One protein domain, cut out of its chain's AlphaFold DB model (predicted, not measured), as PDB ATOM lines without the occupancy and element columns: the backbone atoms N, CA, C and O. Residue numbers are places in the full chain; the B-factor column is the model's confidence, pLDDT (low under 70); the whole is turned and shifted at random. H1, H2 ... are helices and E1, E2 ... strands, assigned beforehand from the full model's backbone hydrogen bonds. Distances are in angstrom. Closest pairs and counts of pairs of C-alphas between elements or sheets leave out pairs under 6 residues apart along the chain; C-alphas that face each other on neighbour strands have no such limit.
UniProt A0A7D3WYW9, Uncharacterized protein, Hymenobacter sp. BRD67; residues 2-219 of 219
ATOM      1  N   LYS A   2     156.885 130.197 153.520       96.25
ATOM      2  CA  LYS A   2     158.348 130.332 153.551       96.25
ATOM      3  C   LYS A   2     159.003 128.950 153.482       96.25
ATOM      4  O   LYS A   2     158.373 127.966 153.859       96.25
ATOM      5  N   GLY A   3     160.243 128.885 153.012       95.81
ATOM      6  CA  GLY A   3     161.065 127.676 153.048       95.81
ATOM      7  C   GLY A   3     161.632 127.393 154.440       95.81
ATOM      8  O   GLY A   3     161.514 128.210 155.352       95.81
ATOM      9  N   GLU A   4     162.282 126.245 154.604       95.31
ATOM     10  CA  GLU A   4     163.107 125.951 155.784       95.31
ATOM     11  C   GLU A   4     164.401 126.765 155.792       95.31
ATOM     12  O   GLU A   4     164.986 127.040 154.740       95.31
ATOM     13  N   GLY A   5     164.890 127.123 156.977       93.88
ATOM     14  CA  GLY A   5     166.166 127.813 157.113       93.88
ATOM     15  C   GLY A   5     166.695 127.827 158.540       93.88
ATOM     16  O   GLY A   5     166.106 127.286 159.468       93.88
ATOM     17  N   VAL A   6     167.829 128.495 158.739       91.69
ATOM     18  CA  VAL A   6     168.520 128.534 160.041       91.69
ATOM     19  C   VAL A   6     167.723 129.219 161.157       91.69
ATOM     20  O   VAL A   6     168.089 129.104 162.321       91.69
ATOM     21  N   VAL A   7     166.681 129.975 160.802       90.88
ATOM     22  CA  VAL A   7     165.847 130.735 161.747       90.88
ATOM     23  C   VAL A   7     164.583 129.959 162.135       90.88
ATOM     24  O   VAL A   7     163.894 130.357 163.068       90.88
ATOM     25  N   GLY A   8     164.275 128.855 161.450       92.69
ATOM     26  CA  GLY A   8     163.099 128.050 161.742       92.69
ATOM     27  C   GLY A   8     162.682 127.144 160.588       92.69
ATOM     28  O   GLY A   8     163.216 127.194 159.480       92.69
ATOM     29  N   THR A   9     161.675 126.335 160.874       94.06
ATOM     30  CA  THR A   9     161.052 125.408 159.932       94.06
ATOM     31  C   THR A   9     159.583 125.785 159.805       94.06
ATOM     32  O   THR A   9     158.935 126.006 160.834       94.06
ATOM     33  N   PRO A  10     159.033 125.899 158.585       94.12
ATOM     34  CA  PRO A  10     157.628 126.186 158.438       94.12
ATOM     35  C   PRO A  10     156.780 124.984 158.862       94.12
ATOM     36  O   PRO A  10     157.266 123.855 158.914       94.12
ATOM     37  N   ARG A  11     155.489 125.203 159.127       92.94
ATOM     38  CA  ARG A  11     154.598 124.100 159.517       92.94
ATOM     39  C   ARG A  11     154.535 122.985 158.468       92.94
ATOM     40  O   ARG A  11     154.578 121.813 158.815       92.94
ATOM     41  N   TYR A  12     154.437 123.353 157.193       92.31
ATOM     42  CA  TYR A  12     154.423 122.396 156.092       92.31
ATOM     43  C   TYR A  12     155.691 122.513 155.261       92.31
ATOM     44  O   TYR A  12     156.047 123.602 154.803       92.31
ATOM     45  N   VAL A  13     156.339 121.373 155.052       91.69
ATOM     46  CA  VAL A  13     157.639 121.250 154.395       91.69
ATOM     47  C   VAL A  13     157.513 120.279 153.229       91.69
ATOM     48  O   VAL A  13     156.941 119.201 153.364       91.69
ATOM     49  N   ASN A  14     158.073 120.647 152.080       91.31
ATOM     50  CA  ASN A  14     158.310 119.712 150.987       91.31
ATOM     51  C   ASN A  14     159.583 118.917 151.307       91.31
ATOM     52  O   ASN A  14     160.655 119.511 151.360       91.31
ATOM     53  N   ASN A  15     159.483 117.602 151.516       86.69
ATOM     54  CA  ASN A  15     160.643 116.739 151.796       86.69
ATOM     55  C   ASN A  15     161.231 116.061 150.541       86.69
ATOM     56  O   ASN A  15     162.026 115.127 150.645       86.69
ATOM     57  N   GLY A  16     160.831 116.518 149.354       84.00
ATOM     58  CA  GLY A  16     161.248 116.015 148.048       84.00
ATOM     59  C   GLY A  16     160.234 115.073 147.399       84.00
ATOM     60  O   GLY A  16     160.169 115.013 146.175       84.00
ATOM     61  N   THR A  17     159.409 114.379 148.184       83.75
ATOM     62  CA  THR A  17     158.419 113.408 147.671       83.75
ATOM     63  C   THR A  17     157.014 113.610 148.228       83.75
ATOM     64  O   THR A  17     156.051 113.087 147.670       83.75
ATOM     65  N   SER A  18     156.883 114.350 149.326       89.50
ATOM     66  CA  SER A  18     155.629 114.558 150.037       89.50
ATOM     67  C   SER A  18     155.617 115.888 150.781       89.50
ATOM     68  O   SER A  18     156.656 116.499 151.048       89.50
ATOM     69  N   LEU A  19     154.409 116.331 151.124       90.56
ATOM     70  CA  LEU A  19     154.215 117.387 152.104       90.56
ATOM     71  C   LEU A  19     154.251 116.766 153.498       90.56
ATOM     72  O   LEU A  19     153.516 115.824 153.786       90.56
ATOM     73  N   PHE A  20     155.088 117.322 154.357       92.69
ATOM     74  CA  PHE A  20     155.222 116.923 155.746       92.69
ATOM     75  C   PHE A  20     154.698 118.044 156.653       92.69
ATOM     76  O   PHE A  20     155.165 119.177 156.536       92.69
ATOM     77  N   ASP A  21     153.734 117.744 157.534       94.00
ATOM     78  CA  ASP A  21     153.280 118.655 158.600       94.00
ATOM     79  C   ASP A  21     154.115 118.400 159.858       94.00
ATOM     80  O   ASP A  21     154.068 117.317 160.441       94.00
ATOM     81  N   THR A  22     154.881 119.398 160.284       91.94
ATOM     82  CA  THR A  22     155.707 119.335 161.495       91.94
ATOM     83  C   THR A  22     154.882 119.480 162.777       91.94
ATOM     84  O   THR A  22     155.405 119.287 163.874       91.94
ATOM     85  N   GLY A  23     153.599 119.839 162.659       94.38
ATOM     86  CA  GLY A  23     152.676 120.068 163.768       94.38
ATOM     87  C   GLY A  23     152.846 121.424 164.459       94.38
ATOM     88  O   GLY A  23     152.009 121.788 165.285       94.38
ATOM     89  N   VAL A  24     153.883 122.199 164.119       93.31
ATOM     90  CA  VAL A  24     154.200 123.491 164.742       93.31
ATOM     91  C   VAL A  24     154.738 124.488 163.718       93.31
ATOM     92  O   VAL A  24     155.502 124.140 162.824       93.31
ATOM     93  N   ASP A  25     154.357 125.757 163.848       93.81
ATOM     94  CA  ASP A  25     154.978 126.830 163.073       93.81
ATOM     95  C   ASP A  25     156.274 127.275 163.762       93.81
ATOM     96  O   ASP A  25     156.243 127.910 164.818       93.81
ATOM     97  N   GLY A  26     157.418 126.897 163.193       92.75
ATOM     98  CA  GLY A  26     158.732 127.168 163.771       92.75
ATOM     99  C   GLY A  26     159.255 128.581 163.518       92.75
ATOM    100  O   GLY A  26     160.360 128.890 163.966       92.75
ATOM    101  N   TYR A  27     158.515 129.440 162.807       91.81
ATOM    102  CA  TYR A  27     158.941 130.813 162.547       91.81
ATOM    103  C   TYR A  27     158.347 131.823 163.532       91.81
ATOM    104  O   TYR A  27     157.128 131.872 163.718       91.81
ATOM    105  N   PRO A  28     159.172 132.746 164.067       83.81
ATOM    106  CA  PRO A  28     158.659 133.941 164.721       83.81
ATOM    107  C   PRO A  28     157.753 134.712 163.750       83.81
ATOM    108  O   PRO A  28     158.173 135.067 162.646       83.81
ATOM    109  N   ASN A  29     156.510 134.969 164.161       85.62
ATOM    110  CA  ASN A  29     155.458 135.612 163.356       85.62
ATOM    111  C   ASN A  29     154.933 134.784 162.163       85.62
ATOM    112  O   ASN A  29     154.286 135.333 161.271       85.62
ATOM    113  N   GLY A  30     155.181 133.473 162.152       90.31
ATOM    114  CA  GLY A  30     154.531 132.524 161.255       90.31
ATOM    115  C   GLY A  30     155.235 132.255 159.919       90.31
ATOM    116  O   GLY A  30     156.103 132.998 159.446       90.31
ATOM    117  N   SER A  31     154.811 131.163 159.289       92.00
ATOM    118  CA  SER A  31     155.356 130.575 158.059       92.00
ATOM    119  C   SER A  31     154.829 131.195 156.769       92.00
ATOM    120  O   SER A  31     155.319 130.891 155.680       92.00
ATOM    121  N   SER A  32     153.812 132.040 156.861       89.75
ATOM    122  CA  SER A  32     153.166 132.658 155.704       89.75
ATOM    123  C   SER A  32     153.797 134.009 155.359       89.75
ATOM    124  O   SER A  32     154.564 134.576 156.140       89.75
ATOM    125  N   ALA A  33     153.450 134.524 154.178       87.25
ATOM    126  CA  ALA A  33     153.914 135.792 153.612       87.25
ATOM    127  C   ALA A  33     155.359 135.813 153.075       87.25
ATOM    128  O   ALA A  33     156.095 134.821 153.079       87.25
ATOM    129  N   ARG A  34     155.720 136.999 152.574       92.75
ATOM    130  CA  ARG A  34     156.857 137.252 151.683       92.75
ATOM    131  C   ARG A  34     158.222 137.218 152.334       92.75
ATOM    132  O   ARG A  34     159.189 136.999 151.630       92.75
ATOM    133  N   GLY A  35     158.339 137.474 153.634       89.50
ATOM    134  CA  GLY A  35     159.652 137.642 154.266       89.50
ATOM    135  C   GLY A  35     160.533 136.395 154.133       89.50
ATOM    136  O   GLY A  35     160.050 135.295 154.382       89.50
ATOM    137  N   GLY A  36     161.809 136.578 153.779       87.00
ATOM    138  CA  GLY A  36     162.836 135.531 153.753       87.00
ATOM    139  C   GLY A  36     163.664 135.541 155.045       87.00
ATOM    140  O   GLY A  36     164.606 136.330 155.151       87.00
ATOM    141  N   PRO A  37     163.304 134.758 156.080       90.06
ATOM    142  CA  PRO A  37     164.016 134.752 157.353       90.06
ATOM    143  C   PRO A  37     165.350 134.006 157.239       90.06
ATOM    144  O   PRO A  37     165.407 132.819 156.917       90.06
ATOM    145  N   GLY A  38     166.445 134.700 157.550       93.25
ATOM    146  CA  GLY A  38     167.787 134.137 157.414       93.25
ATOM    147  C   GLY A  38     168.030 133.670 155.983       93.25
ATOM    148  O   GLY A  38     167.898 134.451 155.048       93.25
ATOM    149  N   ASN A  39     168.373 132.396 155.809       94.94
ATOM    150  CA  ASN A  39     168.620 131.821 154.492       94.94
ATOM    151  C   ASN A  39     167.389 131.179 153.832       94.94
ATOM    152  O   ASN A  39     167.512 130.696 152.710       94.94
ATOM    153  N   ALA A  40     166.219 131.171 154.467       96.50
ATOM    154  CA  ALA A  40     165.007 130.645 153.845       96.50
ATOM    155  C   ALA A  40     164.434 131.611 152.802       96.50
ATOM    156  O   ALA A  40     164.384 132.822 153.024       96.50
ATOM    157  N   GLY A  41     163.949 131.065 151.687       97.44
ATOM    158  CA  GLY A  41     163.148 131.814 150.726       97.44
ATOM    159  C   GLY A  41     161.761 132.146 151.281       97.44
ATOM    160  O   GLY A  41     161.137 131.334 151.966       97.44
ATOM    161  N   GLY A  42     161.265 133.343 150.993       97.44
ATOM    162  CA  GLY A  42     159.928 133.784 151.376       97.44
ATOM    163  C   GLY A  42     158.818 133.195 150.506       97.44
ATOM    164  O   GLY A  42     159.060 132.798 149.367       97.44
ATOM    165  N   GLY A  43     157.584 133.145 151.014       96.50
ATOM    166  CA  GLY A  43     156.434 132.688 150.225       96.50
ATOM    167  C   GLY A  43     155.854 133.778 149.318       96.50
ATOM    168  O   GLY A  43     155.943 134.955 149.641       96.50
ATOM    169  N   GLY A  44     155.200 133.407 148.220       94.44
ATOM    170  CA  GLY A  44     154.397 134.338 147.425       94.44
ATOM    171  C   GLY A  44     153.208 134.894 148.218       94.44
ATOM    172  O   GLY A  44     152.716 134.269 149.163       94.44
ATOM    173  N   THR A  45     152.762 136.095 147.862       92.88
ATOM    174  CA  THR A  45     151.498 136.688 148.321       92.88
ATOM    175  C   THR A  45     150.694 137.148 147.112       92.88
ATOM    176  O   THR A  45     151.231 137.824 146.230       92.88
ATOM    177  N   ASP A  46     149.428 136.745 147.064       91.25
ATOM    178  CA  ASP A  46     148.522 137.049 145.959       91.25
ATOM    179  C   ASP A  46     148.319 138.564 145.785       91.25
ATOM    180  O   ASP A  46     148.331 139.319 146.763       91.25
ATOM    181  N   GLY A  47     148.173 139.012 144.537       89.00
ATOM    182  CA  GLY A  47     147.927 140.418 144.195       89.00
ATOM    183  C   GLY A  47     146.495 140.882 144.463       89.00
ATOM    184  O   GLY A  47     146.266 142.075 144.645       89.00
ATOM    185  N   ASP A  48     145.555 139.943 144.535       90.06
ATOM    186  CA  ASP A  48     144.170 140.120 144.947       90.06
ATOM    187  C   ASP A  48     143.908 139.179 146.126       90.06
ATOM    188  O   ASP A  48     143.319 138.108 145.996       90.06
ATOM    189  N   ALA A  49     144.353 139.587 147.316       82.56
ATOM    190  CA  ALA A  49     144.209 138.781 148.525       82.56
ATOM    191  C   ALA A  49     142.746 138.437 148.869       82.56
ATOM    192  O   ALA A  49     142.509 137.486 149.611       82.56
ATOM    193  N   THR A  50     141.772 139.203 148.360       84.56
ATOM    194  CA  THR A  50     140.348 138.948 148.602       84.56
ATOM    195  C   THR A  50     139.801 137.808 147.758       84.56
ATOM    196  O   THR A  50     139.042 136.993 148.279       84.56
ATOM    197  N   SER A  51     140.201 137.724 146.488       85.06
ATOM    198  CA  SER A  51     139.702 136.692 145.569       85.06
ATOM    199  C   SER A  51     140.703 135.558 145.335       85.06
ATOM    200  O   SER A  51     140.317 134.529 144.791       85.06
ATOM    201  N   ASN A  52     141.967 135.733 145.741       84.12
ATOM    202  CA  ASN A  52     143.086 134.813 145.521       84.12
ATOM    203  C   ASN A  52     143.181 134.389 144.048       84.12
ATOM    204  O   ASN A  52     143.033 133.214 143.720       84.12
ATOM    205  N   THR A  53     143.312 135.368 143.151       87.31
ATOM    206  CA  THR A  53     143.309 135.130 141.696       87.31
ATOM    207  C   THR A  53     144.601 135.544 141.008       87.31
ATOM    208  O   THR A  53     144.808 135.195 139.850       87.31
ATOM    209  N   MET A  54     145.484 136.282 141.681       91.94
ATOM    210  CA  MET A  54     146.645 136.936 141.080       91.94
ATOM    211  C   MET A  54     147.939 136.360 141.646       91.94
ATOM    212  O   MET A  54     148.646 137.001 142.433       91.94
ATOM    213  N   ASN A  55     148.264 135.142 141.209       94.12
ATOM    214  CA  ASN A  55     149.320 134.369 141.847       94.12
ATOM    215  C   ASN A  55     150.739 134.919 141.615       94.12
ATOM    216  O   ASN A  55     151.108 135.228 140.478       94.12
ATOM    217  N   SER A  56     151.560 134.960 142.671       96.06
ATOM    218  CA  SER A  56     152.982 135.339 142.641       96.06
ATOM    219  C   SER A  56     153.914 134.183 143.016       96.06
ATOM    220  O   SER A  56     153.510 133.194 143.630       96.06
ATOM    221  N   GLY A  57     155.189 134.306 142.649       97.38
ATOM    222  CA  GLY A  57     156.185 133.259 142.858       97.38
ATOM    223  C   GLY A  57     156.806 133.263 144.253       97.38
ATOM    224  O   GLY A  57     156.817 134.277 144.953       97.38
ATOM    225  N   GLY A  58     157.376 132.130 144.655       98.25
ATOM    226  CA  GLY A  58     158.156 131.997 145.886       98.25
ATOM    227  C   GLY A  58     159.618 132.423 145.714       98.25
ATOM    228  O   GLY A  58     160.204 132.273 144.641       98.25
ATOM    229  N   GLY A  59     160.228 132.945 146.776       98.31
ATOM    230  CA  GLY A  59     161.638 133.339 146.793       98.31
ATOM    231  C   GLY A  59     162.572 132.129 146.867       98.31
ATOM    232  O   GLY A  59     162.251 131.118 147.489       98.31
ATOM    233  N   GLY A  60     163.745 132.222 146.246       98.19
ATOM    234  CA  GLY A  60     164.774 131.186 146.321       98.19
ATOM    235  C   GLY A  60     165.498 131.185 147.668       98.19
ATOM    236  O   GLY A  60     165.687 132.236 148.287       98.19
ATOM    237  N   GLY A  61     165.937 130.008 148.108       97.56
ATOM    238  CA  GLY A  61     166.764 129.858 149.302       97.56
ATOM    239  C   GLY A  61     168.160 130.469 149.133       97.56
ATOM    240  O   GLY A  61     168.693 130.578 148.024       97.56
ATOM    241  N   GLY A  62     168.775 130.845 150.251       94.69
ATOM    242  CA  GLY A  62     170.141 131.355 150.343       94.69
ATOM    243  C   GLY A  62     171.116 130.352 150.968       94.69
ATOM    244  O   GLY A  62     170.738 129.411 151.670       94.69
ATOM    245  N   ASN A  63     172.409 130.565 150.733       91.81
ATOM    246  CA  ASN A  63     173.459 129.998 151.585       91.81
ATOM    247  C   ASN A  63     174.637 130.965 151.649       91.81
ATOM    248  O   ASN A  63     174.749 131.690 152.624       91.81
ATOM    249  N   GLY A  64     175.476 131.077 150.617       85.31
ATOM    250  CA  GLY A  64     176.412 132.218 150.533       85.31
ATOM    251  C   GLY A  64     176.470 132.921 149.212       85.31
ATOM    252  O   GLY A  64     177.396 133.678 148.964       85.31
ATOM    253  N   ALA A  65     175.443 132.710 148.414       89.25
ATOM    254  CA  ALA A  65     174.862 133.806 147.686       89.25
ATOM    255  C   ALA A  65     173.425 133.966 148.183       89.25
ATOM    256  O   ALA A  65     172.839 133.038 148.760       89.25
ATOM    257  N   ARG A  66     172.882 135.157 147.950       94.69
ATOM    258  CA  ARG A  66     171.454 135.426 148.069       94.69
ATOM    259  C   ARG A  66     170.686 134.572 147.051       94.69
ATOM    260  O   ARG A  66     171.198 134.327 145.957       94.69
ATOM    261  N   GLY A  67     169.481 134.136 147.405       96.62
ATOM    262  CA  GLY A  67     168.524 133.597 146.437       96.62
ATOM    263  C   GLY A  67     167.945 134.683 145.518       96.62
ATOM    264  O   GLY A  67     168.203 135.874 145.676       96.62
ATOM    265  N   GLY A  68     167.133 134.278 144.552       97.62
ATOM    266  CA  GLY A  68     166.330 135.158 143.711       97.62
ATOM    267  C   GLY A  68     165.012 135.520 144.390       97.62
ATOM    268  O   GLY A  68     164.485 134.744 145.188       97.62
ATOM    269  N   HIS A  69     164.477 136.693 144.069       97.81
ATOM    270  CA  HIS A  69     163.110 137.050 144.449       97.81
ATOM    271  C   HIS A  69     162.109 136.237 143.621       97.81
ATOM    272  O   HIS A  69     162.385 135.902 142.467       97.81
ATOM    273  N   GLY A  70     160.965 135.914 144.220       97.69
ATOM    274  CA  GLY A  70     159.829 135.353 143.501       97.69
ATOM    275  C   GLY A  70     159.252 136.375 142.525       97.69
ATOM    276  O   GLY A  70     159.270 137.578 142.783       97.69
ATOM    277  N   GLY A  71     158.758 135.893 141.391       96.69
ATOM    278  CA  GLY A  71     158.189 136.729 140.346       96.69
ATOM    279  C   GLY A  71     156.874 137.393 140.750       96.69
ATOM    280  O   GLY A  71     156.188 136.960 141.680       96.69
ATOM    281  N   ASN A  72     156.538 138.449 140.014       95.56
ATOM    282  CA  ASN A  72     155.360 139.278 140.247       95.56
ATOM    283  C   ASN A  72     154.051 138.505 140.062       95.56
ATOM    284  O   ASN A  72     154.014 137.423 139.480       95.56
ATOM    285  N   THR A  73     152.970 139.090 140.562       93.31
ATOM    286  CA  THR A  73     151.624 138.539 140.425       93.31
ATOM    287  C   THR A  73     151.172 138.501 138.972       93.31
ATOM    288  O   THR A  73     151.474 139.398 138.177       93.31
ATOM    289  N   TRP A  74     150.372 137.493 138.641       90.94
ATOM    290  CA  TRP A  74     149.605 137.506 137.406       90.94
ATOM    291  C   TRP A  74     148.619 138.692 137.343       90.94
ATOM    292  O   TRP A  74     148.060 139.101 138.360       90.94
ATOM    293  N   SER A  75     148.389 139.211 136.129       89.31
ATOM    294  CA  SER A  75     147.485 140.314 135.750       89.31
ATOM    295  C   SER A  75     147.826 141.691 136.340       89.31
ATOM    296  O   SER A  75     148.020 142.648 135.593       89.31
ATOM    297  N   SER A  76     147.979 141.805 137.660       89.50
ATOM    298  CA  SER A  76     148.275 143.073 138.342       89.50
ATOM    299  C   SER A  76     149.754 143.468 138.334       89.50
ATOM    300  O   SER A  76     150.064 144.638 138.561       89.50
ATOM    301  N   ASN A  77     150.667 142.526 138.061       91.56
ATOM    302  CA  ASN A  77     152.118 142.746 138.014       91.56
ATOM    303  C   ASN A  77     152.686 143.417 139.285       91.56
ATOM    304  O   ASN A  77     153.641 144.197 139.237       91.56
ATOM    305  N   VAL A  78     152.100 143.115 140.442       93.06
ATOM    306  CA  VAL A  78     152.553 143.609 141.741       93.06
ATOM    307  C   VAL A  78     153.740 142.769 142.208       93.06
ATOM    308  O   VAL A  78     153.730 141.538 142.149       93.06
ATOM    309  N   ALA A  79     154.775 143.436 142.719       93.12
ATOM    310  CA  ALA A  79     155.962 142.805 143.291       93.12
ATOM    311  C   ALA A  79     155.697 142.276 144.715       93.12
ATOM    312  O   ALA A  79     156.247 142.764 145.708       93.12
ATOM    313  N   THR A  80     154.800 141.294 144.823       94.50
ATOM    314  CA  THR A  80     154.473 140.573 146.066       94.50
ATOM    315  C   THR A  80     154.928 139.115 146.063       94.50
ATOM    316  O   THR A  80     154.505 138.339 146.922       94.50
ATOM    317  N   GLY A  81     155.834 138.751 145.152       96.44
ATOM    318  CA  GLY A  81     156.557 137.487 145.234       96.44
ATOM    319  C   GLY A  81     157.387 137.375 146.516       96.44
ATOM    320  O   GLY A  81     157.634 138.353 147.230       96.44
ATOM    321  N   GLY A  82     157.806 136.152 146.823       97.75
ATOM    322  CA  GLY A  82     158.602 135.865 148.007       97.75
ATOM    323  C   GLY A  82     159.962 136.560 147.983       97.75
ATOM    324  O   GLY A  82     160.664 136.570 146.971       97.75
ATOM    325  N   GLU A  83     160.361 137.113 149.123       97.81
ATOM    326  CA  GLU A  83     161.684 137.695 149.302       97.81
ATOM    327  C   GLU A  83     162.759 136.604 149.252       97.81
ATOM    328  O   GLU A  83     162.552 135.456 149.655       97.81
ATOM    329  N   SER A  84     163.935 136.968 148.756       96.94
ATOM    330  CA  SER A  84     165.062 136.047 148.649       96.94
ATOM    331  C   SER A  84     165.650 135.670 150.012       96.94
ATOM    332  O   SER A  84     165.832 136.526 150.881       96.94
ATOM    333  N   GLY A  85     166.039 134.402 150.166       96.62
ATOM    334  CA  GLY A  85     166.861 133.962 151.291       96.62
ATOM    335  C   GLY A  85     168.242 134.622 151.260       96.62
ATOM    336  O   GLY A  85     168.864 134.760 150.198       96.62
ATOM    337  N   LEU A  86     168.730 135.046 152.423       94.50
ATOM    338  CA  LEU A  86     169.984 135.780 152.562       94.50
ATOM    339  C   LEU A  86     171.207 134.854 152.539       94.50
ATOM    340  O   LEU A  86     171.132 133.703 152.985       94.50
ATOM    341  N   PRO A  87     172.363 135.357 152.072       90.75
ATOM    342  CA  PRO A  87     173.623 134.708 152.364       90.75
ATOM    343  C   PRO A  87     173.927 134.821 153.864       90.75
ATOM    344  O   PRO A  87     173.617 135.817 154.515       90.75
ATOM    345  N   LEU A  88     174.563 133.795 154.410       83.62
ATOM    346  CA  LEU A  88     175.044 133.754 155.782       83.62
ATOM    347  C   LEU A  88     176.563 133.651 155.744       83.62
ATOM    348  O   LEU A  88     177.106 132.565 155.557       83.62
ATOM    349  N   ASP A  89     177.274 134.755 155.937       70.94
ATOM    350  CA  ASP A  89     178.746 134.828 155.834       70.94
ATOM    351  C   ASP A  89     179.499 134.169 157.006       70.94
ATOM    352  O   ASP A  89     180.666 134.434 157.270       70.94
ATOM    353  N   LEU A  90     178.830 133.257 157.710       64.00
ATOM    354  CA  LEU A  90     179.336 132.557 158.886       64.00
ATOM    355  C   LEU A  90     179.897 131.163 158.570       64.00
ATOM    356  O   LEU A  90     180.317 130.469 159.498       64.00
ATOM    357  N   VAL A  91     179.886 130.723 157.304       62.75
ATOM    358  CA  VAL A  91     180.415 129.397 156.953       62.75
ATOM    359  C   VAL A  91     181.933 129.402 157.007       62.75
ATOM    360  O   VAL A  91     182.604 130.097 156.252       62.75
ATOM    361  N   SER A  92     182.461 128.592 157.914       69.12
ATOM    362  CA  SER A  92     183.888 128.353 158.112       69.12
ATOM    363  C   SER A  92     184.114 126.862 158.344       69.12
ATOM    364  O   SER A  92     183.165 126.097 158.515       69.12
ATOM    365  N   THR A  93     185.369 126.425 158.445       68.38
ATOM    366  CA  THR A  93     185.669 125.040 158.848       68.38
ATOM    367  C   THR A  93     185.121 124.655 160.221       68.38
ATOM    368  O   THR A  93     184.997 123.468 160.510       68.38
ATOM    369  N   ASN A  94     184.736 125.632 161.043       78.50
ATOM    370  CA  ASN A  94     184.172 125.428 162.373       78.50
ATOM    371  C   ASN A  94     182.652 125.646 162.416       78.50
ATOM    372  O   ASN A  94     182.041 125.498 163.473       78.50
ATOM    373  N   ARG A  95     182.031 126.021 161.292       82.00
ATOM    374  CA  ARG A  95     180.593 126.272 161.208       82.00
ATOM    375  C   ARG A  95     180.106 125.983 159.796       82.00
ATOM    376  O   ARG A  95     180.321 126.773 158.886       82.00
ATOM    377  N   LEU A  96     179.432 124.854 159.638       85.88
ATOM    378  CA  LEU A  96     178.732 124.486 158.413       85.88
ATOM    379  C   LEU A  96     177.242 124.763 158.611       85.88
ATOM    380  O   LEU A  96     176.731 124.612 159.719       85.88
ATOM    381  N   ILE A  97     176.558 125.175 157.548       89.25
ATOM    382  CA  ILE A  97     175.116 125.425 157.573       89.25
ATOM    383  C   ILE A  97     174.447 124.684 156.420       89.25
ATOM    384  O   ILE A  97     175.041 124.517 155.351       89.25
ATOM    385  N   LEU A  98     173.204 124.272 156.647       92.31
ATOM    386  CA  LEU A  98     172.334 123.734 155.608       92.31
ATOM    387  C   LEU A  98     172.006 124.822 154.579       92.31
ATOM    388  O   LEU A  98     171.977 126.015 154.900       92.31
ATOM    389  N   GLY A  99     171.743 124.408 153.343       94.38
ATOM    390  CA  GLY A  99     171.137 125.284 152.348       94.38
ATOM    391  C   GLY A  99     169.719 125.642 152.773       94.38
ATOM    392  O   GLY A  99     168.992 124.790 153.275       94.38
ATOM    393  N   GLY A 100     169.321 126.900 152.591       96.25
ATOM    394  CA  GLY A 100     167.937 127.291 152.825       96.25
ATOM    395  C   GLY A 100     167.016 126.701 151.761       96.25
ATOM    396  O   GLY A 100     167.386 126.624 150.585       96.25
ATOM    397  N   GLY A 101     165.817 126.299 152.165       97.12
ATOM    398  CA  GLY A 101     164.751 125.923 151.246       97.12
ATOM    399  C   GLY A 101     164.199 127.140 150.505       97.12
ATOM    400  O   GLY A 101     164.241 128.269 151.005       97.12
ATOM    401  N   GLY A 102     163.671 126.911 149.306       97.88
ATOM    402  CA  GLY A 102     162.871 127.913 148.610       97.88
ATOM    403  C   GLY A 102     161.504 128.081 149.270       97.88
ATOM    404  O   GLY A 102     160.993 127.164 149.911       97.88
ATOM    405  N   GLY A 103     160.897 129.253 149.114       97.88
ATOM    406  CA  GLY A 103     159.507 129.472 149.497       97.88
ATOM    407  C   GLY A 103     158.541 129.027 148.404       97.88
ATOM    408  O   GLY A 103     158.897 128.943 147.232       97.88
ATOM    409  N   ALA A 104     157.307 128.726 148.787       97.12
ATOM    410  CA  ALA A 104     156.235 128.375 147.862       97.12
ATOM    411  C   ALA A 104     155.646 129.618 147.182       97.12
ATOM    412  O   ALA A 104     155.536 130.664 147.827       97.12
ATOM    413  N   GLY A 105     155.221 129.491 145.925       96.12
ATOM    414  CA  GLY A 105     154.355 130.476 145.271       96.12
ATOM    415  C   GLY A 105     152.955 130.496 145.890       96.12
ATOM    416  O   GLY A 105     152.622 129.643 146.719       96.12
ATOM    417  N   SER A 106     152.139 131.484 145.526       94.62
ATOM    418  CA  SER A 106     150.703 131.418 145.811       94.62
ATOM    419  C   SER A 106     150.011 130.545 144.766       94.62
ATOM    420  O   SER A 106     150.416 130.506 143.604       94.62
ATOM    421  N   SER A 107     149.006 129.801 145.209       93.06
ATOM    422  CA  SER A 107     148.252 128.892 144.360       93.06
ATOM    423  C   SER A 107     146.784 128.920 144.760       93.06
ATOM    424  O   SER A 107     146.457 128.947 145.951       93.06
ATOM    425  N   ASN A 108     145.921 128.931 143.756       91.69
ATOM    426  CA  ASN A 108     144.470 128.930 143.889       91.69
ATOM    427  C   ASN A 108     143.828 127.780 143.101       91.69
ATOM    428  O   ASN A 108     142.835 127.224 143.564       91.69
ATOM    429  N   ASP A 109     144.442 127.371 141.991       91.94
ATOM    430  CA  ASP A 109     143.949 126.302 141.119       91.94
ATOM    431  C   ASP A 109     144.664 124.967 141.372       91.94
ATOM    432  O   ASP A 109     144.196 123.900 140.972       91.94
ATOM    433  N   GLY A 110     145.787 125.009 142.093       93.69
ATOM    434  CA  GLY A 110     146.500 123.825 142.552       93.69
ATOM    435  C   GLY A 110     147.172 123.026 141.436       93.69
ATOM    436  O   GLY A 110     147.308 121.809 141.572       93.69
ATOM    437  N   THR A 111     147.569 123.689 140.351       93.75
ATOM    438  CA  THR A 111     148.091 123.071 139.130       93.75
ATOM    439  C   THR A 111     149.499 122.491 139.265       93.75
ATOM    440  O   THR A 111     150.275 122.838 140.157       93.75
ATOM    441  N   GLY A 112     149.840 121.612 138.319       93.12
ATOM    442  CA  GLY A 112     151.116 120.907 138.239       93.12
ATOM    443  C   GLY A 112     151.131 119.565 138.971       93.12
ATOM    444  O   GLY A 112     150.187 119.197 139.666       93.12
ATOM    445  N   ASP A 113     152.222 118.824 138.788       92.31
ATOM    446  CA  ASP A 113     152.355 117.462 139.291       92.31
ATOM    447  C   ASP A 113     152.723 117.434 140.777       92.31
ATOM    448  O   ASP A 113     153.569 118.195 141.261       92.31
ATOM    449  N   GLY A 114     152.134 116.495 141.512       90.19
ATOM    450  CA  GLY A 114     152.505 116.247 142.894       90.19
ATOM    451  C   GLY A 114     151.527 115.343 143.641       90.19
ATOM    452  O   GLY A 114     150.470 114.995 143.123       90.19
ATOM    453  N   PRO A 115     151.868 114.961 144.882       88.50
ATOM    454  CA  PRO A 115     151.052 114.098 145.733       88.50
ATOM    455  C   PRO A 115     149.748 114.748 146.226       88.50
ATOM    456  O   PRO A 115     148.918 114.058 146.810       88.50
ATOM    457  N   LEU A 116     149.574 116.060 146.044       90.62
ATOM    458  CA  LEU A 116     148.389 116.819 146.452       90.62
ATOM    459  C   LEU A 116     148.249 118.112 145.641       90.62
ATOM    460  O   LEU A 116     149.216 118.605 145.057       90.62
ATOM    461  N   THR A 117     147.041 118.670 145.637       92.00
ATOM    462  CA  THR A 117     146.693 119.919 144.946       92.00
ATOM    463  C   THR A 117     147.574 121.079 145.407       92.00
ATOM    464  O   THR A 117     147.680 121.335 146.608       92.00
ATOM    465  N   GLY A 118     148.203 121.782 144.463       92.19
ATOM    466  CA  GLY A 118     149.099 122.912 144.742       92.19
ATOM    467  C   GLY A 118     150.502 122.520 145.209       92.19
ATOM    468  O   GLY A 118     151.325 123.393 145.486       92.19
ATOM    469  N   TYR A 119     150.825 121.225 145.267       94.94
ATOM    470  CA  TYR A 119     152.159 120.782 145.667       94.94
ATOM    471  C   TYR A 119     153.257 121.301 144.738       94.94
ATOM    472  O   TYR A 119     154.321 121.677 145.228       94.94
ATOM    473  N   ALA A 120     153.011 121.368 143.427       95.25
ATOM    474  CA  ALA A 120     153.998 121.846 142.459       95.25
ATOM    475  C   ALA A 120     154.420 123.311 142.704       95.25
ATOM    476  O   ALA A 120     155.544 123.689 142.372       95.25
ATOM    477  N   SER A 121     153.569 124.120 143.344       96.38
ATOM    478  CA  SER A 121     153.887 125.490 143.766       96.38
ATOM    479  C   SER A 121     154.783 125.560 145.008       96.38
ATOM    480  O   SER A 121     155.220 126.649 145.388       96.38
ATOM    481  N   SER A 122     155.087 124.428 145.648       97.00
ATOM    482  CA  SER A 122     155.988 124.365 146.800       97.00
ATOM    483  C   SER A 122     157.404 124.796 146.435       97.00
ATOM    484  O   SER A 122     157.915 124.492 145.356       97.00
ATOM    485  N   GLY A 123     158.078 125.459 147.373       97.06
ATOM    486  CA  GLY A 123     159.514 125.679 147.266       97.06
ATOM    487  C   GLY A 123     160.295 124.368 147.384       97.06
ATOM    488  O   GLY A 123     159.809 123.377 147.940       97.06
ATOM    489  N   ALA A 124     161.503 124.356 146.832       97.25
ATOM    490  CA  ALA A 124     162.361 123.179 146.814       97.25
ATOM    491  C   ALA A 124     163.267 123.078 148.051       97.25
ATOM    492  O   ALA A 124     163.627 124.082 148.672       97.25
ATOM    493  N   THR A 125     163.675 121.851 148.380       96.62
ATOM    494  CA  THR A 125     164.555 121.543 149.516       96.62
ATOM    495  C   THR A 125     165.956 122.121 149.332       96.62
ATOM    496  O   THR A 125     166.562 121.988 148.264       96.62
ATOM    497  N   GLY A 126     166.509 122.707 150.393       95.81
ATOM    498  CA  GLY A 126     167.920 123.086 150.446       95.81
ATOM    499  C   GLY A 126     168.853 121.874 150.564       95.81
ATOM    500  O   GLY A 126     168.440 120.779 150.938       95.81
ATOM    501  N   GLY A 127     170.125 122.066 150.226       94.44
ATOM    502  CA  GLY A 127     171.155 121.035 150.304       94.44
ATOM    503  C   GLY A 127     171.625 120.761 151.735       94.44
ATOM    504  O   GLY A 127     171.676 121.657 152.581       94.44
ATOM    505  N   GLY A 128     172.017 119.512 151.990       92.88
ATOM    506  CA  GLY A 128     172.505 119.047 153.290       92.88
ATOM    507  C   GLY A 128     173.937 119.477 153.640       92.88
ATOM    508  O   GLY A 128     174.585 120.245 152.932       92.88
ATOM    509  N   ILE A 129     174.469 118.942 154.738       91.75
ATOM    510  CA  ILE A 129     175.890 119.065 155.090       91.75
ATOM    511  C   ILE A 129     176.566 117.713 154.875       91.75
ATOM    512  O   ILE A 129     176.075 116.697 155.359       91.75
ATOM    513  N   VAL A 130     177.726 117.710 154.218       92.88
ATOM    514  CA  VAL A 130     178.615 116.545 154.173       92.88
ATOM    515  C   VAL A 130     179.925 116.877 154.877       92.88
ATOM    516  O   VAL A 130     180.638 117.795 154.474       92.88
ATOM    517  N   LEU A 131     180.260 116.111 155.918       91.25
ATOM    518  CA  LEU A 131     181.523 116.215 156.646       91.25
ATOM    519  C   LEU A 131     182.290 114.897 156.545       91.25
ATOM    520  O   LEU A 131     181.832 113.869 157.036       91.25
ATOM    521  N   VAL A 132     183.479 114.942 155.950       90.12
ATOM    522  CA  VAL A 132     184.374 113.790 155.822       90.12
ATOM    523  C   VAL A 132     185.703 114.102 156.499       90.12
ATOM    524  O   VAL A 132     186.348 115.113 156.213       90.12
ATOM    525  N   ARG A 133     186.135 113.206 157.387       90.44
ATOM    526  CA  ARG A 133     187.468 113.213 157.994       90.44
ATOM    527  C   ARG A 133     188.112 111.859 157.746       90.44
ATOM    528  O   ARG A 133     187.583 110.847 158.187       90.44
ATOM    529  N   THR A 134     189.226 111.846 157.027       90.06
ATOM    530  CA  THR A 134     189.897 110.607 156.609       90.06
ATOM    531  C   THR A 134     191.419 110.716 156.729       90.06
ATOM    532  O   THR A 134     191.961 111.800 156.925       90.06
ATOM    533  N   GLY A 135     192.135 109.598 156.609       91.38
ATOM    534  CA  GLY A 135     193.590 109.608 156.432       91.38
ATOM    535  C   GLY A 135     193.980 109.974 154.997       91.38
ATOM    536  O   GLY A 135     194.820 110.845 154.775       91.38
ATOM    537  N   SER A 136     193.330 109.355 154.014       89.94
ATOM    538  CA  SER A 136     193.541 109.586 152.582       89.94
ATOM    539  C   SER A 136     192.278 109.249 151.781       89.94
ATOM    540  O   SER A 136     191.322 108.672 152.303       89.94
ATOM    541  N   VAL A 137     192.270 109.637 150.508       89.94
ATOM    542  CA  VAL A 137     191.263 109.262 149.511       89.94
ATOM    543  C   VAL A 137     191.943 108.439 148.416       89.94
ATOM    544  O   VAL A 137     193.064 108.729 148.008       89.94
ATOM    545  N   ALA A 138     191.287 107.398 147.924       91.31
ATOM    546  CA  ALA A 138     191.771 106.627 146.784       91.31
ATOM    547  C   ALA A 138     190.714 106.642 145.682       91.31
ATOM    548  O   ALA A 138     189.532 106.457 145.963       91.31
ATOM    549  N   GLY A 139     191.148 106.849 144.439       90.19
ATOM    550  CA  GLY A 139     190.256 106.899 143.287       90.19
ATOM    551  C   GLY A 139     189.448 108.193 143.190       90.19
ATOM    552  O   GLY A 139     189.620 109.131 143.970       90.19
ATOM    553  N   PHE A 140     188.568 108.224 142.190       90.75
ATOM    554  CA  PHE A 140     187.739 109.373 141.838       90.75
ATOM    555  C   PHE A 140     186.313 109.202 142.353       90.75
ATOM    556  O   PHE A 140     185.802 108.087 142.443       90.75
ATOM    557  N   GLY A 141     185.641 110.312 142.647       91.00
ATOM    558  CA  GLY A 141     184.253 110.278 143.090       91.00
ATOM    559  C   GLY A 141     183.648 111.664 143.224       91.00
ATOM    560  O   GLY A 141     184.348 112.673 143.119       91.00
ATOM    561  N   SER A 142     182.336 111.705 143.460       93.38
ATOM    562  CA  SER A 142     181.620 112.950 143.723       93.38
ATOM    563  C   SER A 142     181.048 112.986 145.135       93.38
ATOM    564  O   SER A 142     180.587 111.973 145.658       93.38
ATOM    565  N   ILE A 143     181.085 114.167 145.748       93.19
ATOM    566  CA  ILE A 143     180.375 114.468 146.989       93.19
ATOM    567  C   ILE A 143     179.420 115.615 146.689       93.19
ATOM    568  O   ILE A 143     179.843 116.688 146.253       93.19
ATOM    569  N   LEU A 144     178.128 115.370 146.901       93.75
ATOM    570  CA  LEU A 144     177.058 116.285 146.528       93.75
ATOM    571  C   LEU A 144     176.307 116.760 147.774       93.75
ATOM    572  O   LEU A 144     175.883 115.965 148.605       93.75
ATOM    573  N   ALA A 145     176.113 118.069 147.856       94.44
ATOM    574  CA  ALA A 145     175.257 118.766 148.807       94.44
ATOM    575  C   ALA A 145     174.424 119.818 148.055       94.44
ATOM    576  O   ALA A 145     174.273 120.956 148.498       94.44
ATOM    577  N   ASN A 146     173.957 119.474 146.854       95.44
ATOM    578  CA  ASN A 146     173.176 120.375 146.013       95.44
ATOM    579  C   ASN A 146     171.779 120.601 146.608       95.44
ATOM    580  O   ASN A 146     171.202 119.690 147.198       95.44
ATOM    581  N   GLY A 147     171.243 121.805 146.429       95.81
ATOM    582  CA  GLY A 147     169.826 122.079 146.642       95.81
ATOM    583  C   GLY A 147     168.997 121.636 145.439       95.81
ATOM    584  O   GLY A 147     169.513 121.518 144.324       95.81
ATOM    585  N   ALA A 148     167.712 121.378 145.665       97.12
ATOM    586  CA  ALA A 148     166.797 120.937 144.622       97.12
ATOM    587  C   ALA A 148     166.250 122.119 143.805       97.12
ATOM    588  O   ALA A 148     166.106 123.240 144.303       97.12
ATOM    589  N   SER A 149     165.924 121.854 142.542       97.75
ATOM    590  CA  SER A 149     165.127 122.769 141.720       97.75
ATOM    591  C   SER A 149     163.648 122.642 142.081       97.75
ATOM    592  O   SER A 149     163.186 121.546 142.399       97.75
ATOM    593  N   ALA A 150     162.909 123.748 142.021       97.38
ATOM    594  CA  ALA A 150     161.454 123.726 142.161       97.38
ATOM    595  C   ALA A 150     160.766 123.284 140.862       97.38
ATOM    596  O   ALA A 150     161.392 123.247 139.799       97.38
ATOM    597  N   SER A 151     159.488 122.906 140.966       95.94
ATOM    598  CA  SER A 151     158.758 122.303 139.850       95.94
ATOM    599  C   SER A 151     158.628 123.254 138.657       95.94
ATOM    600  O   SER A 151     158.330 124.438 138.810       95.94
ATOM    601  N   SER A 152     158.808 122.708 137.456       95.31
ATOM    602  CA  SER A 152     158.533 123.378 136.183       95.31
ATOM    603  C   SER A 152     157.200 122.956 135.561       95.31
ATOM    604  O   SER A 152     156.930 123.312 134.418       95.31
ATOM    605  N   THR A 153     156.391 122.162 136.272       94.94
ATOM    606  CA  THR A 153     155.108 121.630 135.779       94.94
ATOM    607  C   THR A 153     153.917 122.511 136.153       94.94
ATOM    608  O   THR A 153     152.786 122.165 135.831       94.94
ATOM    609  N   VAL A 154     154.136 123.596 136.903       94.56
ATOM    610  CA  VAL A 154     153.064 124.512 137.315       94.56
ATOM    611  C   VAL A 154     152.416 125.105 136.058       94.56
ATOM    612  O   VAL A 154     153.118 125.500 135.125       94.56
ATOM    613  N   ALA A 155     151.085 125.152 136.006       93.25
ATOM    614  CA  ALA A 155     150.376 125.747 134.877       93.25
ATOM    615  C   ALA A 155     150.098 127.225 135.165       93.25
ATOM    616  O   ALA A 155     150.964 128.049 134.899       93.25
ATOM    617  N   ASN A 156     148.945 127.557 135.739       91.69
ATOM    618  CA  ASN A 156     148.481 128.926 135.979       91.69
ATOM    619  C   ASN A 156     148.469 129.299 137.477       91.69
ATOM    620  O   ASN A 156     147.620 130.044 137.957       91.69
ATOM    621  N   ASP A 157     149.455 128.798 138.220       94.19
ATOM    622  CA  ASP A 157     149.735 129.198 139.599       94.19
ATOM    623  C   ASP A 157     151.124 129.834 139.728       94.19
ATOM    624  O   ASP A 157     151.960 129.792 138.821       94.19
ATOM    625  N   GLY A 158     151.395 130.421 140.892       95.62
ATOM    626  CA  GLY A 158     152.724 130.887 141.255       95.62
ATOM    627  C   GLY A 158     153.659 129.706 141.505       95.62
ATOM    628  O   GLY A 158     153.309 128.748 142.197       95.62
ATOM    629  N   SER A 159     154.873 129.771 140.966       97.38
ATOM    630  CA  SER A 159     155.858 128.696 141.113       97.38
ATOM    631  C   SER A 159     156.698 128.869 142.379       97.38
ATOM    632  O   SER A 159     156.987 129.988 142.809       97.38
ATOM    633  N   GLY A 160     157.138 127.759 142.974       97.75
ATOM    634  CA  GLY A 160     158.025 127.780 144.138       97.75
ATOM    635  C   GLY A 160     159.470 128.154 143.799       97.75
ATOM    636  O   GLY A 160     159.936 127.950 142.681       97.75
ATOM    637  N   GLY A 161     160.203 128.694 144.770       98.31
ATOM    638  CA  GLY A 161     161.625 129.015 144.646       98.31
ATOM    639  C   GLY A 161     162.534 127.788 144.774       98.31
ATOM    640  O   GLY A 161     162.182 126.792 145.409       98.31
ATOM    641  N   GLY A 162     163.731 127.869 144.194       98.12
ATOM    642  CA  GLY A 162     164.749 126.820 144.289       98.12
ATOM    643  C   GLY A 162     165.381 126.740 145.681       98.12
ATOM    644  O   GLY A 162     165.475 127.746 146.391       98.12
ATOM    645  N   GLY A 163     165.872 125.558 146.058       97.62
ATOM    646  CA  GLY A 163     166.622 125.344 147.294       97.62
ATOM    647  C   GLY A 163     168.114 125.622 147.114       97.62
ATOM    648  O   GLY A 163     168.707 125.273 146.090       97.62
ATOM    649  N   ALA A 164     168.744 126.270 148.093       96.19
ATOM    650  CA  ALA A 164     170.167 126.602 148.030       96.19
ATOM    651  C   ALA A 164     171.049 125.372 148.208       96.19
ATOM    652  O   ALA A 164     170.668 124.411 148.867       96.19
ATOM    653  N   GLY A 165     172.269 125.436 147.678       93.94
ATOM    654  CA  GLY A 165     173.293 124.448 147.996       93.94
ATOM    655  C   GLY A 165     173.622 124.443 149.489       93.94
ATOM    656  O   GLY A 165     173.482 125.458 150.171       93.94
ATOM    657  N   GLY A 166     174.040 123.290 149.991       92.19
ATOM    658  CA  GLY A 166     174.455 123.080 151.368       92.19
ATOM    659  C   GLY A 166     175.939 123.357 151.591       92.19
ATOM    660  O   GLY A 166     176.495 124.314 151.050       92.19
ATOM    661  N   ALA A 167     176.596 122.522 152.392       90.06
ATOM    662  CA  ALA A 167     178.021 122.665 152.678       90.06
ATOM    663  C   ALA A 167     178.747 121.320 152.620       90.06
ATOM    664  O   ALA A 167     178.226 120.295 153.053       90.06
ATOM    665  N   ILE A 168     179.979 121.337 152.118       90.44
ATOM    666  CA  ILE A 168     180.854 120.165 152.078       90.44
ATOM    667  C   ILE A 168     182.157 120.532 152.784       90.44
ATOM    668  O   ILE A 168     182.772 121.544 152.471       90.44
ATOM    669  N   LEU A 169     182.597 119.703 153.726       88.94
ATOM    670  CA  LEU A 169     183.909 119.813 154.348       88.94
ATOM    671  C   LEU A 169     184.606 118.459 154.297       88.94
ATOM    672  O   LEU A 169     184.170 117.502 154.932       88.94
ATOM    673  N   VAL A 170     185.714 118.392 153.563       88.75
ATOM    674  CA  VAL A 170     186.562 117.201 153.489       88.75
ATOM    675  C   VAL A 170     187.931 117.527 154.064       88.75
ATOM    676  O   VAL A 170     188.640 118.395 153.560       88.75
ATOM    677  N   THR A 171     188.312 116.802 155.108       87.38
ATOM    678  CA  THR A 171     189.623 116.898 155.754       87.38
ATOM    679  C   THR A 171     190.350 115.566 155.625       87.38
ATOM    680  O   THR A 171     189.745 114.507 155.806       87.38
ATOM    681  N   ALA A 172     191.640 115.614 155.283       89.06
ATOM    682  CA  ALA A 172     192.464 114.422 155.155       89.06
ATOM    683  C   ALA A 172     193.884 114.669 155.654       89.06
ATOM    684  O   ALA A 172     194.448 115.721 155.364       89.06
ATOM    685  N   THR A 173     194.482 113.684 156.324       89.31
ATOM    686  CA  THR A 173     195.907 113.744 156.691       89.31
ATOM    687  C   THR A 173     196.783 113.879 155.442       89.31
ATOM    688  O   THR A 173     197.650 114.746 155.386       89.31
ATOM    689  N   ASN A 174     196.511 113.092 154.395       86.19
ATOM    690  CA  ASN A 174     197.133 113.230 153.080       86.19
ATOM    691  C   ASN A 174     196.225 114.017 152.120       86.19
ATOM    692  O   ASN A 174     195.363 113.458 151.434       86.19
ATOM    693  N   THR A 175     196.464 115.322 152.011       85.12
ATOM    694  CA  THR A 175     195.668 116.217 151.160       85.12
ATOM    695  C   THR A 175     195.948 116.086 149.663       85.12
ATOM    696  O   THR A 175     195.126 116.550 148.871       85.12
ATOM    697  N   ALA A 176     197.061 115.463 149.248       84.69
ATOM    698  CA  ALA A 176     197.374 115.256 147.827       84.69
ATOM    699  C   ALA A 176     196.318 114.371 147.149       84.69
ATOM    700  O   ALA A 176     195.968 114.567 145.988       84.69
ATOM    701  N   SER A 177     195.729 113.462 147.923       79.62
ATOM    702  CA  SER A 177     194.673 112.574 147.459       79.62
ATOM    703  C   SER A 177     193.309 113.244 147.230       79.62
ATOM    704  O   SER A 177     192.471 112.701 146.512       79.62
ATOM    705  N   LEU A 178     193.085 114.447 147.775       85.06
ATOM    706  CA  LEU A 178     191.798 115.151 147.682       85.06
ATOM    707  C   LEU A 178     191.524 115.751 146.300       85.06
ATOM    708  O   LEU A 178     190.393 116.133 146.022       85.06
ATOM    709  N   GLY A 179     192.540 115.871 145.441       85.06
ATOM    710  CA  GLY A 179     192.367 116.353 144.066       85.06
ATOM    711  C   GLY A 179     191.511 115.436 143.189       85.06
ATOM    712  O   GLY A 179     191.042 115.872 142.146       85.06
ATOM    713  N   GLN A 180     191.288 114.194 143.622       85.69
ATOM    714  CA  GLN A 180     190.511 113.195 142.890       85.69
ATOM    715  C   GLN A 180     188.992 113.325 143.119       85.69
ATOM    716  O   GLN A 180     188.206 112.684 142.422       85.69
ATOM    717  N   LEU A 181     188.563 114.137 144.093       90.25
ATOM    718  CA  LEU A 181     187.149 114.341 144.405       90.25
ATOM    719  C   LEU A 181     186.569 115.536 143.646       90.25
ATOM    720  O   LEU A 181     187.131 116.630 143.667       90.25
ATOM    721  N   SER A 182     185.389 115.337 143.064       91.81
ATOM    722  CA  SER A 182     184.517 116.410 142.588       91.81
ATOM    723  C   SER A 182     183.514 116.775 143.682       91.81
ATOM    724  O   SER A 182     182.799 115.911 144.188       91.81
ATOM    725  N   LEU A 183     183.459 118.043 144.084       90.19
ATOM    726  CA  LEU A 183     182.558 118.514 145.139       90.19
ATOM    727  C   LEU A 183     181.516 119.453 144.529       90.19
ATOM    728  O   LEU A 183     181.883 120.374 143.801       90.19
ATOM    729  N   SER A 184     180.236 119.263 144.852       92.56
ATOM    730  CA  SER A 184     179.158 120.135 144.370       92.56
ATOM    731  C   SER A 184     178.193 120.516 145.482       92.56
ATOM    732  O   SER A 184     177.607 119.650 146.121       92.56
ATOM    733  N   ALA A 185     177.997 121.818 145.676       91.81
ATOM    734  CA  ALA A 185     176.988 122.391 146.567       91.81
ATOM    735  C   ALA A 185     176.280 123.560 145.858       91.81
ATOM    736  O   ALA A 185     176.275 124.714 146.292       91.81
ATOM    737  N   THR A 186     175.722 123.274 144.684       93.44
ATOM    738  CA  THR A 186     174.990 124.254 143.878       93.44
ATOM    739  C   THR A 186     173.552 124.386 144.354       93.44
ATOM    740  O   THR A 186     172.940 123.403 144.761       93.44
ATOM    741  N   GLY A 187     173.001 125.596 144.269       95.38
ATOM    742  CA  GLY A 187     171.562 125.807 144.405       95.38
ATOM    743  C   GLY A 187     170.795 125.339 143.167       95.38
ATOM    744  O   GLY A 187     171.368 125.273 142.076       95.38
ATOM    745  N   GLY A 188     169.517 125.022 143.353       97.06
ATOM    746  CA  GLY A 188     168.599 124.659 142.282       97.06
ATOM    747  C   GLY A 188     167.939 125.862 141.605       97.06
ATOM    748  O   GLY A 188     168.013 127.005 142.069       97.06
ATOM    749  N   ASN A 189     167.266 125.584 140.493       98.19
ATOM    750  CA  ASN A 189     166.487 126.580 139.764       98.19
ATOM    751  C   ASN A 189     165.162 126.866 140.482       98.19
ATOM    752  O   ASN A 189     164.600 125.995 141.148       98.19
ATOM    753  N   GLY A 190     164.658 128.089 140.324       97.94
ATOM    754  CA  GLY A 190     163.276 128.401 140.664       97.94
ATOM    755  C   GLY A 190     162.325 127.713 139.692       97.94
ATOM    756  O   GLY A 190     162.710 127.391 138.565       97.94
ATOM    757  N   GLY A 191     161.103 127.463 140.143       97.25
ATOM    758  CA  GLY A 191     160.082 126.848 139.317       97.25
ATOM    759  C   GLY A 191     159.626 127.788 138.208       97.25
ATOM    760  O   GLY A 191     159.679 129.013 138.341       97.25
ATOM    761  N   SER A 192     159.149 127.204 137.121       95.62
ATOM    762  CA  SER A 192     158.505 127.923 136.025       95.62
ATOM    763  C   SER A 192     157.030 127.562 135.966       95.62
ATOM    764  O   SER A 192     156.624 126.497 136.437       95.62
ATOM    765  N   ASN A 193     156.246 128.444 135.363       93.19
ATOM    766  CA  ASN A 193     154.841 128.218 135.074       93.19
ATOM    767  C   ASN A 193     154.561 128.439 133.586       93.19
ATOM    768  O   ASN A 193     155.403 128.973 132.855       93.19
ATOM    769  N   THR A 194     153.400 127.979 133.129       85.38
ATOM    770  CA  THR A 194     153.023 128.065 131.719       85.38
ATOM    771  C   THR A 194     152.195 129.321 131.490       85.38
ATOM    772  O   THR A 194     151.071 129.427 131.964       85.38
ATOM    773  N   ALA A 195     152.725 130.257 130.705       65.69
ATOM    774  CA  ALA A 195     151.958 131.401 130.230       65.69
ATOM    775  C   ALA A 195     151.165 131.006 128.976       65.69
ATOM    776  O   ALA A 195     151.746 130.872 127.896       65.69
ATOM    777  N   THR A 196     149.848 130.813 129.084       67.00
ATOM    778  CA  THR A 196     148.995 130.729 127.885       67.00
ATOM    779  C   THR A 196     148.640 132.136 127.404       67.00
ATOM    780  O   THR A 196     148.661 133.095 128.174       67.00
ATOM    781  N   THR A 197     148.289 132.298 126.129       60.97
ATOM    782  CA  THR A 197     147.878 133.604 125.580       60.97
ATOM    783  C   THR A 197     146.634 134.178 126.261       60.97
ATOM    784  O   THR A 197     146.501 135.395 126.340       60.97
ATOM    785  N   ALA A 198     145.746 133.322 126.773       63.12
ATOM    786  CA  ALA A 198     144.537 133.733 127.486       63.12
ATOM    787  C   ALA A 198     144.799 134.067 128.964       63.12
ATOM    788  O   ALA A 198     144.109 134.911 129.528       63.12
ATOM    789  N   GLN A 199     145.784 133.409 129.585       70.56
ATOM    790  CA  GLN A 199     146.029 133.491 131.024       70.56
ATOM    791  C   GLN A 199     147.322 134.211 131.383       70.56
ATOM    792  O   GLN A 199     147.544 134.373 132.556       70.56
ATOM    793  N   GLY A 200     148.183 134.654 130.461       74.38
ATOM    794  CA  GLY A 200     149.425 135.380 130.786       74.38
ATOM    795  C   GLY A 200     150.406 134.636 131.723       74.38
ATOM    796  O   GLY A 200     150.152 133.511 132.141       74.38
ATOM    797  N   PRO A 201     151.580 135.219 132.027       80.56
ATOM    798  CA  PRO A 201     152.542 134.608 132.944       80.56
ATOM    799  C   PRO A 201     152.149 134.832 134.408       80.56
ATOM    800  O   PRO A 201     151.873 135.962 134.817       80.56
ATOM    801  N   HIS A 202     152.194 133.767 135.205       92.12
ATOM    802  CA  HIS A 202     152.129 133.853 136.664       92.12
ATOM    803  C   HIS A 202     153.535 134.034 137.243       92.12
ATOM    804  O   HIS A 202     154.535 133.885 136.538       92.12
ATOM    805  N   GLY A 203     153.654 134.355 138.533       94.75
ATOM    806  CA  GLY A 203     154.963 134.603 139.138       94.75
ATOM    807  C   GLY A 203     155.870 133.362 139.151       94.75
ATOM    808  O   GLY A 203     155.546 132.398 139.851       94.75
ATOM    809  N   PRO A 204     157.009 133.345 138.424       95.94
ATOM    810  CA  PRO A 204     157.977 132.252 138.514       95.94
ATOM    811  C   PRO A 204     158.698 132.242 139.865       95.94
ATOM    812  O   PRO A 204     158.755 133.245 140.575       95.94
ATOM    813  N   GLY A 205     159.309 131.117 140.208       95.88
ATOM    814  CA  GLY A 205     160.110 130.984 141.414       95.88
ATOM    815  C   GLY A 205     161.475 131.653 141.297       95.88
ATOM    816  O   GLY A 205     162.114 131.632 140.244       95.88
ATOM    817  N   GLY A 206     161.979 132.181 142.409       94.81
ATOM    818  CA  GLY A 206     163.355 132.661 142.499       94.81
ATOM    819  C   GLY A 206     164.367 131.509 142.461       94.81
ATOM    820  O   GLY A 206     164.194 130.494 143.139       94.81
ATOM    821  N   ALA A 207     165.452 131.660 141.697       92.62
ATOM    822  CA  ALA A 207     166.574 130.713 141.710       92.62
ATOM    823  C   ALA A 207     167.319 130.728 143.053       92.62
ATOM    824  O   ALA A 207     167.259 131.708 143.788       92.62
ATOM    825  N   ALA A 208     168.044 129.668 143.393       89.50
ATOM    826  CA  ALA A 208     168.708 129.594 144.688       89.50
ATOM    827  C   ALA A 208     170.151 130.120 144.693       89.50
ATOM    828  O   ALA A 208     170.867 130.092 143.686       89.50
ATOM    829  N   GLY A 209     170.610 130.537 145.875       80.88
ATOM    830  CA  GLY A 209     171.999 130.906 146.118       80.88
ATOM    831  C   GLY A 209     172.954 129.708 146.016       80.88
ATOM    832  O   GLY A 209     172.628 128.580 146.395       80.88
ATOM    833  N   ARG A 210     174.172 129.954 145.523       70.69
ATOM    834  CA  ARG A 210     175.249 128.954 145.407       70.69
ATOM    835  C   ARG A 210     176.289 129.162 146.510       70.69
ATOM    836  O   ARG A 210     176.552 130.304 146.876       70.69
ATOM    837  N   ARG A 211     176.942 128.098 146.991       65.31
ATOM    838  CA  ARG A 211     178.252 128.218 147.653       65.31
ATOM    839  C   ARG A 211     179.112 126.985 147.446       65.31
ATOM    840  O   ARG A 211     178.663 125.873 147.661       65.31
ATOM    841  N   TYR A 212     180.382 127.208 147.133       53.00
ATOM    842  CA  TYR A 212     181.430 126.201 147.246       53.00
ATOM    843  C   TYR A 212     182.327 126.611 148.412       53.00
ATOM    844  O   TYR A 212     182.972 127.654 148.351       53.00
ATOM    845  N   PHE A 213     182.355 125.816 149.479       54.53
ATOM    846  CA  PHE A 213     183.371 125.940 150.520       54.53
ATOM    847  C   PHE A 213     184.187 124.652 150.529       54.53
ATOM    848  O   PHE A 213     183.627 123.567 150.616       54.53
ATOM    849  N   HIS A 214     185.503 124.772 150.384       57.03
ATOM    850  CA  HIS A 214     186.444 123.654 150.401       57.03
ATOM    851  C   HIS A 214     187.718 124.120 151.097       57.03
ATOM    852  O   HIS A 214     188.313 125.113 150.683       57.03
ATOM    853  N   GLN A 215     188.157 123.409 152.137       57.03
ATOM    854  CA  GLN A 215     189.453 123.663 152.763       57.03
ATOM    855  C   GLN A 215     190.208 122.349 152.955       57.03
ATOM    856  O   GLN A 215     189.766 121.463 153.680       57.03
ATOM    857  N   ARG A 216     191.387 122.249 152.329       57.03
ATOM    858  CA  ARG A 216     192.359 121.177 152.571       57.03
ATOM    859  C   ARG A 216     193.195 121.564 153.791       57.03
ATOM    860  O   ARG A 216     193.782 122.643 153.798       57.03
ATOM    861  N   ARG A 217     193.256 120.713 154.813       56.12
ATOM    862  CA  ARG A 217     194.174 120.874 155.951       56.12
ATOM    863  C   ARG A 217     194.868 119.551 156.230       56.12
ATOM    864  O   ARG A 217     194.181 118.537 156.297       56.12
ATOM    865  N   SER A 218     196.188 119.593 156.397       52.97
ATOM    866  CA  SER A 218     196.936 118.529 157.064       52.97
ATOM    867  C   SER A 218     196.548 118.518 158.543       52.97
ATOM    868  O   SER A 218     196.384 119.586 159.141       52.97
ATOM    869  N   GLY A 219     196.345 117.322 159.094       49.97
ATOM    870  CA  GLY A 219     196.276 117.114 160.542       49.97
ATOM    871  C   GLY A 219     197.653 117.191 161.175       49.97
ATOM    872  O   GLY A 219     198.633 116.924 160.444       49.97
TER     873      GLY A 219
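AT A GLANCE: This is residues 2 to 219 of the 219 residues of an uncharacterized protein of Hymenobacter sp. BRD67 (UniProt A0A7D3WYW9). With little regular structure, this is an elongated slab of mostly unnamed extended stretches running to and fro along its length, with two parallel strand pairs, E3 with E5 and E4 with E6, and short helix H1 toward one end. The small antiparallel hairpin E1-E2 sits at one side. Of the 218 printed residues only 32 are in named elements, in the order E1 E2 E3 E4 E5 H1 E6, and these 32 are mostly strand; the whole is compact, with a radius of gyration of the C-alphas of 18.2 A and spans of 62 by 35 by 27 A.

HOW THE PARTS SIT: E3, residues 129 to 134, and E5, 167 to 172, are parallel; N 132 and O 169 are 2.8 A apart. E4, 141 to 144, and E6, 181 to 184, are parallel; N 143 and O 182 are 2.9 A apart. The closest C-alphas of E5 and E6, Ile 168 and Leu 183, are 7.3 A apart. H1, 175 to 180, has 0 of 2 O i to N i+4 pairs within hydrogen-bond range, but 2 of 3 O i to N i+3. In the hairpin of E1, 12 to 14, and E2, 19 to 21, N 13 and O 20 are 2.9 A apart.

IN THESE COORDINATES: C-alpha 12 is at (154.423, 122.396, 156.092), C-alpha 184 at (179.158, 120.135, 144.370). E3 spans 16.4 A, E5 16.8 A.

THE WHOLE: The farthest C-alphas, Ala 198 and Gly 219, are 63.6 A apart. The printed part has no cut. Links E2 to E3 and E4 to E5 are long. pLDDT is under 70 at 90 to 93, 195 to 198 and 211 to 219.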